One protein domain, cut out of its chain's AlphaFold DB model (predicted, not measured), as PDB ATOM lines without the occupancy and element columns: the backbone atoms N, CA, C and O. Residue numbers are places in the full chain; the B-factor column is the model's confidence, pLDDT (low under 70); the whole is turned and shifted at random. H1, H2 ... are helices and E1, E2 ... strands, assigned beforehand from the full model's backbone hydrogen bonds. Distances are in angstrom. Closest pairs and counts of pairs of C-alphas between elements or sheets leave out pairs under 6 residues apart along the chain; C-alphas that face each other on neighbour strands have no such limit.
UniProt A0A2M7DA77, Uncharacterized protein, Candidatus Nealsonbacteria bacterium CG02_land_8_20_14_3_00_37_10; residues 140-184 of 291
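Overview. This is residues 140 to 184 of the 291 residues of an uncharacterized protein of Candidatus Nealsonbacteria bacterium CG02_land_8_20_14_3_00_37_10 (UniProt A0A2M7DA77). A small head, in which one helix, H1, packs on a two-stranded hairpin, E1 and E2, follows a long unnamed stretch, residues 140 to 158, that loops away from the head and folds back to it, and this stretch makes much of the length. The printed part has 45 residues, with one named helix and then two named strands, in the order H1, E1, E2 along the chain. The sheet has the order E1 - E2 and is antiparallel; the class is mixed, helices and strands, with 20 residues, under half of the printed part, in named elements. The whole is loose, with a radius of gyration of the C-alphas of 12.9 A, and spans 40 by 17 by 14 A.

Arrangement. Start at Tyr 140 and go through residues 140 to 158, 19 residues with no named element, to reach the helix H1, residues 159 to 170. In H1 you will find every O i to N i+4 pair within hydrogen-bond range. Next look at strand E1, residues 174 to 177, which has 10 pairs of C-alphas within 8 A of H1; the closest are those of Asn 163 and Cys 176, 5.1 A apart. Strand E2, residues 180 to 183, has 3 such pairs with H1, the closest being the C-alphas of Cys 166 and Cys 181 at 5.5 A. E1 and E2 form a hairpin of antiparallel neighbours, with 135 degrees between their N-to-C directions. Look across it at C-alphas 176 and 181, which face each other at 4.4 A. N 175 and O 182 are within hydrogen-bond range at 2.8 A, and so are N 180 and O 177 at 3.0 A.

Along the chain. Find C-alpha 140 at (264.453, 195.307, 210.479), where the printed part begins. H1 begins at C-alpha 159, (274.007, 187.535, 206.162), and runs 16.3 A from first to last C-alpha, to residue 170. E1, residues 174 to 177, measures 9.4 A from first to last C-alpha. E2, residues 180 to 183, measures 9.7 A and ends at C-alpha 183, (279.154, 184.513, 220.570).

Size, cuts and confidence. The two C-alphas farthest apart are those of Glu 146 and Asp 184, at 41.3 A, while the first and last printed C-alphas, of Tyr 140 and Asp 184, are 23.7 A apart. The printed part has no cut, and the links from H1 to E1 and from E1 to E2 are both tight. In the B-factor column the mean pLDDT of the printed part is 73.4; look for values under 70 at residues 169 to 171, 173 to 174 and 178 to 184, where the model's confidence is low.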
ATOM      1  N   TYR A 140     264.677 193.966 209.929       73.31
ATOM      2  CA  TYR A 140     264.453 195.307 210.479       73.31
ATOM      3  C   TYR A 140     263.186 195.962 209.944       73.31
ATOM      4  O   TYR A 140     262.670 195.602 208.887       73.31
ATOM      5  N   TYR A 141     262.683 196.940 210.696       71.50
ATOM      6  CA  TYR A 141     261.498 197.713 210.338       71.50
ATOM      7  C   TYR A 141     261.899 199.138 209.980       71.50
ATOM      8  O   TYR A 141     262.590 199.805 210.750       71.50
ATOM      9  N   GLU A 142     261.420 199.623 208.840       71.50
ATOM     10  CA  GLU A 142     261.460 201.049 208.534       71.50
ATOM     11  C   GLU A 142     260.258 201.746 209.170       71.50
ATOM     12  O   GLU A 142     259.126 201.260 209.098       71.50
ATOM     13  N   ILE A 143     260.511 202.895 209.791       74.88
ATOM     14  CA  ILE A 143     259.462 203.772 210.312       74.88
ATOM     15  C   ILE A 143     259.127 204.774 209.213       74.88
ATOM     16  O   ILE A 143     260.019 205.424 208.667       74.88
ATOM     17  N   ASP A 144     257.847 204.892 208.876       71.69
ATOM     18  CA  ASP A 144     257.397 205.912 207.944       71.69
ATOM     19  C   ASP A 144     257.594 207.313 208.562       71.69
ATOM     20  O   ASP A 144     257.089 207.571 209.657       71.69
ATOM     21  N   PRO A 145     258.333 208.226 207.908       74.19
ATOM     22  CA  PRO A 145     258.627 209.542 208.470       74.19
ATOM     23  C   PRO A 145     257.404 210.470 208.538       74.19
ATOM     24  O   PRO A 145     257.449 211.459 209.268       74.19
ATOM     25  N   GLU A 146     256.332 210.185 207.792       79.56
ATOM     26  CA  GLU A 146     255.116 211.004 207.769       79.56
ATOM     27  C   GLU A 146     254.071 210.513 208.775       79.56
ATOM     28  O   GLU A 146     253.411 211.330 209.420       79.56
ATOM     29  N   THR A 147     253.925 209.193 208.941       81.00
ATOM     30  CA  THR A 147     252.910 208.602 209.834       81.00
ATOM     31  C   THR A 147     253.470 208.106 211.166       81.00
ATOM     32  O   THR A 147     252.717 207.945 212.124       81.00
ATOM     33  N   GLY A 148     254.784 207.880 211.258       74.06
ATOM     34  CA  GLY A 148     255.435 207.294 212.432       74.06
ATOM     35  C   GLY A 148     255.128 205.806 212.637       74.06
ATOM     36  O   GLY A 148     255.484 205.250 213.675       74.06
ATOM     37  N   GLU A 149     254.468 205.153 211.677       73.00
ATOM     38  CA  GLU A 149     254.092 203.739 211.757       73.00
ATOM     39  C   GLU A 149     255.171 202.829 211.146       73.00
ATOM     40  O   GLU A 149     255.931 203.237 210.264       73.00
ATOM     41  N   ARG A 150     255.256 201.576 211.617       74.75
ATOM     42  CA  ARG A 150     256.164 200.569 211.041       74.75
ATOM     43  C   ARG A 150     255.641 200.117 209.682       74.75
ATOM     44  O   ARG A 150     254.484 199.720 209.574       74.75
ATOM     45  N   LYS A 151     256.507 200.099 208.671       75.50
ATOM     46  CA  LYS A 151     256.188 199.509 207.369       75.50
ATOM     47  C   LYS A 151     256.233 197.985 207.469       75.50
ATOM     48  O   LYS A 151     257.245 197.415 207.872       75.50
ATOM     49  N   GLU A 152     255.131 197.337 207.109       76.81
ATOM     50  CA  GLU A 152     255.038 195.883 206.958       76.81
ATOM     51  C   GLU A 152     255.035 195.530 205.458       76.81
ATOM     52  O   GLU A 152     254.335 196.194 204.686       76.81
ATOM     53  N   PRO A 153     255.786 194.503 205.010       72.25
ATOM     54  CA  PRO A 153     256.569 193.538 205.797       72.25
ATOM     55  C   PRO A 153     257.959 194.056 206.238       72.25
ATOM     56  O   PRO A 153     258.470 195.003 205.638       72.25
ATOM     57  N   PRO A 154     258.591 193.432 207.257       74.56
ATOM     58  CA  PRO A 154     259.974 193.732 207.631       74.56
ATOM     59  C   PRO A 154     260.945 193.427 206.486       74.56
ATOM     60  O   PRO A 154     260.737 192.502 205.697       74.56
ATOM     61  N   ILE A 155     262.031 194.190 206.427       78.44
ATOM     62  CA  ILE A 155     263.085 194.022 205.427       78.44
ATOM     63  C   ILE A 155     264.113 193.026 205.971       78.44
ATOM     64  O   ILE A 155     264.551 193.145 207.117       78.44
ATOM     65  N   GLN A 156     264.487 192.041 205.153       83.94
ATOM     66  CA  GLN A 156     265.511 191.047 205.477       83.94
ATOM     67  C   GLN A 156     266.900 191.601 205.133       83.94
ATOM     68  O   GLN A 156     267.128 192.052 204.009       83.94
ATOM     69  N   ARG A 157     267.823 191.562 206.092       80.50
ATOM     70  CA  ARG A 157     269.244 191.852 205.881       80.50
ATOM     71  C   ARG A 157     269.919 190.677 205.183       80.50
ATOM     72  O   ARG A 157     269.551 189.521 205.380       80.50
ATOM     73  N   SER A 158     270.959 190.964 204.410       84.50
ATOM     74  CA  SER A 158     271.894 189.918 203.995       84.50
ATOM     75  C   SER A 158     272.678 189.377 205.202       84.50
ATOM     76  O   SER A 158     272.851 190.066 206.208       84.50
ATOM     77  N   LEU A 159     273.197 188.149 205.100       82.31
ATOM     78  CA  LEU A 159     274.007 187.535 206.162       82.31
ATOM     79  C   LEU A 159     275.229 188.396 206.543       82.31
ATOM     80  O   LEU A 159     275.607 188.453 207.709       82.31
ATOM     81  N   GLU A 160     275.839 189.081 205.571       86.50
ATOM     82  CA  GLU A 160     276.970 189.988 205.811       86.50
ATOM     83  C   GLU A 160     276.550 191.210 206.639       86.50
ATOM     84  O   GLU A 160     277.205 191.537 207.627       86.50
ATOM     85  N   GLU A 161     275.422 191.836 206.301       83.81
ATOM     86  CA  GLU A 161     274.876 192.983 207.037       83.81
ATOM     87  C   GLU A 161     274.390 192.597 208.440       83.81
ATOM     88  O   GLU A 161     274.574 193.358 209.388       83.81
ATOM     89  N   ALA A 162     273.799 191.410 208.590       80.44
ATOM     90  CA  ALA A 162     273.356 190.885 209.877       80.44
ATOM     91  C   ALA A 162     274.541 190.614 210.822       80.44
ATOM     92  O   ALA A 162     274.499 190.969 212.001       80.44
ATOM     93  N   ASN A 163     275.632 190.048 210.297       80.31
ATOM     94  CA  ASN A 163     276.869 189.851 211.052       80.31
ATOM     95  C   ASN A 163     277.541 191.179 211.410       80.31
ATOM     96  O   ASN A 163     277.969 191.353 212.548       80.31
ATOM     97  N   GLN A 164     277.593 192.135 210.479       85.06
ATOM     98  CA  GLN A 164     278.156 193.456 210.755       85.06
ATOM     99  C   GLN A 164     277.359 194.191 211.839       85.06
ATOM    100  O   GLN A 164     277.943 194.751 212.760       85.06
ATOM    101  N   TYR A 165     276.026 194.105 211.796       79.50
ATOM    102  CA  TYR A 165     275.160 194.647 212.839       79.50
ATOM    103  C   TYR A 165     275.469 194.053 214.222       79.50
ATOM    104  O   TYR A 165     275.534 194.791 215.207       79.50
ATOM    105  N   CYS A 166     275.686 192.737 214.316       74.00
ATOM    106  CA  CYS A 166     276.066 192.108 215.579       74.00
ATOM    107  C   CYS A 166     277.424 192.611 216.082       74.00
ATOM    108  O   CYS A 166     277.565 192.907 217.270       74.00
ATOM    109  N   LYS A 167     278.392 192.784 215.179       80.88
ATOM    110  CA  LYS A 167     279.718 193.305 215.522       80.88
ATOM    111  C   LYS A 167     279.689 194.740 216.024       80.88
ATOM    112  O   LYS A 167     280.282 195.035 217.058       80.88
ATOM    113  N   ASP A 168     278.952 195.606 215.335       76.62
ATOM    114  CA  ASP A 168     278.871 197.031 215.658       76.62
ATOM    115  C   ASP A 168     278.187 197.285 217.014       76.62
ATOM    116  O   ASP A 168     278.534 198.237 217.713       76.62
ATOM    117  N   ASN A 169     277.224 196.437 217.402       68.75
ATOM    118  CA  ASN A 169     276.435 196.622 218.626       68.75
ATOM    119  C   ASN A 169     276.942 195.820 219.833       68.75
ATOM    120  O   ASN A 169     276.796 196.283 220.965       68.75
ATOM    121  N   PHE A 170     277.506 194.629 219.614       69.62
ATOM    122  CA  PHE A 170     277.872 193.700 220.692       69.62
ATOM    123  C   PHE A 170     279.378 193.388 220.749       69.62
ATOM    124  O   PHE A 170     279.867 192.974 221.801       69.62
ATOM    125  N   GLY A 171     280.129 193.660 219.678       67.00
ATOM    126  CA  GLY A 171     281.584 193.490 219.592       67.00
ATOM    127  C   GLY A 171     282.020 192.521 218.488       67.00
ATOM    128  O   GLY A 171     281.237 191.697 218.027       67.00
ATOM    129  N   GLU A 172     283.293 192.593 218.085       73.81
ATOM    130  CA  GLU A 172     283.871 191.850 216.939       73.81
ATOM    131  C   GLU A 172     283.644 190.330 216.957       73.81
ATOM    132  O   GLU A 172     283.627 189.693 215.903       73.81
ATOM    133  N   ASP A 173     283.452 189.765 218.147       63.72
ATOM    134  CA  ASP A 173     283.339 188.327 218.374       63.72
ATOM    135  C   ASP A 173     281.907 187.775 218.181       63.72
ATOM    136  O   ASP A 173     281.690 186.567 218.294       63.72
ATOM    137  N   TYR A 174     280.920 188.637 217.905       65.19
ATOM    138  CA  TYR A 174     279.516 188.249 217.740       65.19
ATOM    139  C   TYR A 174     279.155 187.961 216.275       65.19
ATOM    140  O   TYR A 174     279.444 188.745 215.372       65.19
ATOM    141  N   GLU A 175     278.444 186.854 216.050       72.94
ATOM    142  CA  GLU A 175     277.928 186.404 214.752       72.94
ATOM    143  C   GLU A 175     276.398 186.211 214.829       72.94
ATOM    144  O   GLU A 175     275.863 185.725 215.830       72.94
ATOM    145  N   CYS A 176     275.675 186.585 213.773       70.81
ATOM    146  CA  CYS A 176     274.231 186.378 213.659       70.81
ATOM    147  C   CYS A 176     273.938 184.911 213.323       70.81
ATOM    148  O   CYS A 176     274.346 184.407 212.274       70.81
ATOM    149  N   LYS A 177     273.208 184.224 214.204       73.12
ATOM    150  CA  LYS A 177     272.789 182.835 214.026       73.12
ATOM    151  C   LYS A 177     271.371 182.649 214.551       73.12
ATOM    152  O   LYS A 177     271.077 183.037 215.675       73.12
ATOM    153  N   ASP A 178     270.509 182.045 213.735       67.88
ATOM    154  CA  ASP A 178     269.105 181.774 214.078       67.88
ATOM    155  C   ASP A 178     268.348 183.038 214.554       67.88
ATOM    156  O   ASP A 178     267.629 183.007 215.547       67.88
ATOM    157  N   ASP A 179     268.545 184.157 213.840       62.09
ATOM    158  CA  ASP A 179     267.979 185.491 214.124       62.09
ATOM    159  C   ASP A 179     268.453 186.141 215.445       62.09
ATOM    160  O   ASP A 179     267.906 187.144 215.904       62.09
ATOM    161  N   VAL A 180     269.528 185.611 216.038       63.84
ATOM    162  CA  VAL A 180     270.123 186.100 217.288       63.84
ATOM    163  C   VAL A 180     271.617 186.380 217.118       63.84
ATOM    164  O   VAL A 180     272.355 185.584 216.540       63.84
ATOM    165  N   CYS A 181     272.108 187.497 217.664       64.94
ATOM    166  CA  CYS A 181     273.549 187.723 217.791       64.94
ATOM    167  C   CYS A 181     274.120 186.799 218.876       64.94
ATOM    168  O   CYS A 181     273.829 186.961 220.061       64.94
ATOM    169  N   THR A 182     274.935 185.829 218.474       54.19
ATOM    170  CA  THR A 182     275.547 184.826 219.355       54.19
ATOM    171  C   THR A 182     277.063 184.963 219.351       54.19
ATOM    172  O   THR A 182     277.653 185.432 218.382       54.19
ATOM    173  N   ILE A 183     277.699 184.550 220.442       55.09
ATOM    174  CA  ILE A 183     279.154 184.513 220.570       55.09
ATOM    175  C   ILE A 183     279.598 183.053 220.644       55.09
ATOM    176  O   ILE A 183     279.078 182.274 221.448       55.09
ATOM    177  N   ASP A 184     280.542 182.657 219.792       56.06
ATOM    178  CA  ASP A 184     281.099 181.306 219.823       56.06
ATOM    179  C   ASP A 184     282.238 181.251 220.844       56.06
ATOM    180  O   ASP A 184     283.397 181.547 220.550       56.06
TER     181      ASP A 184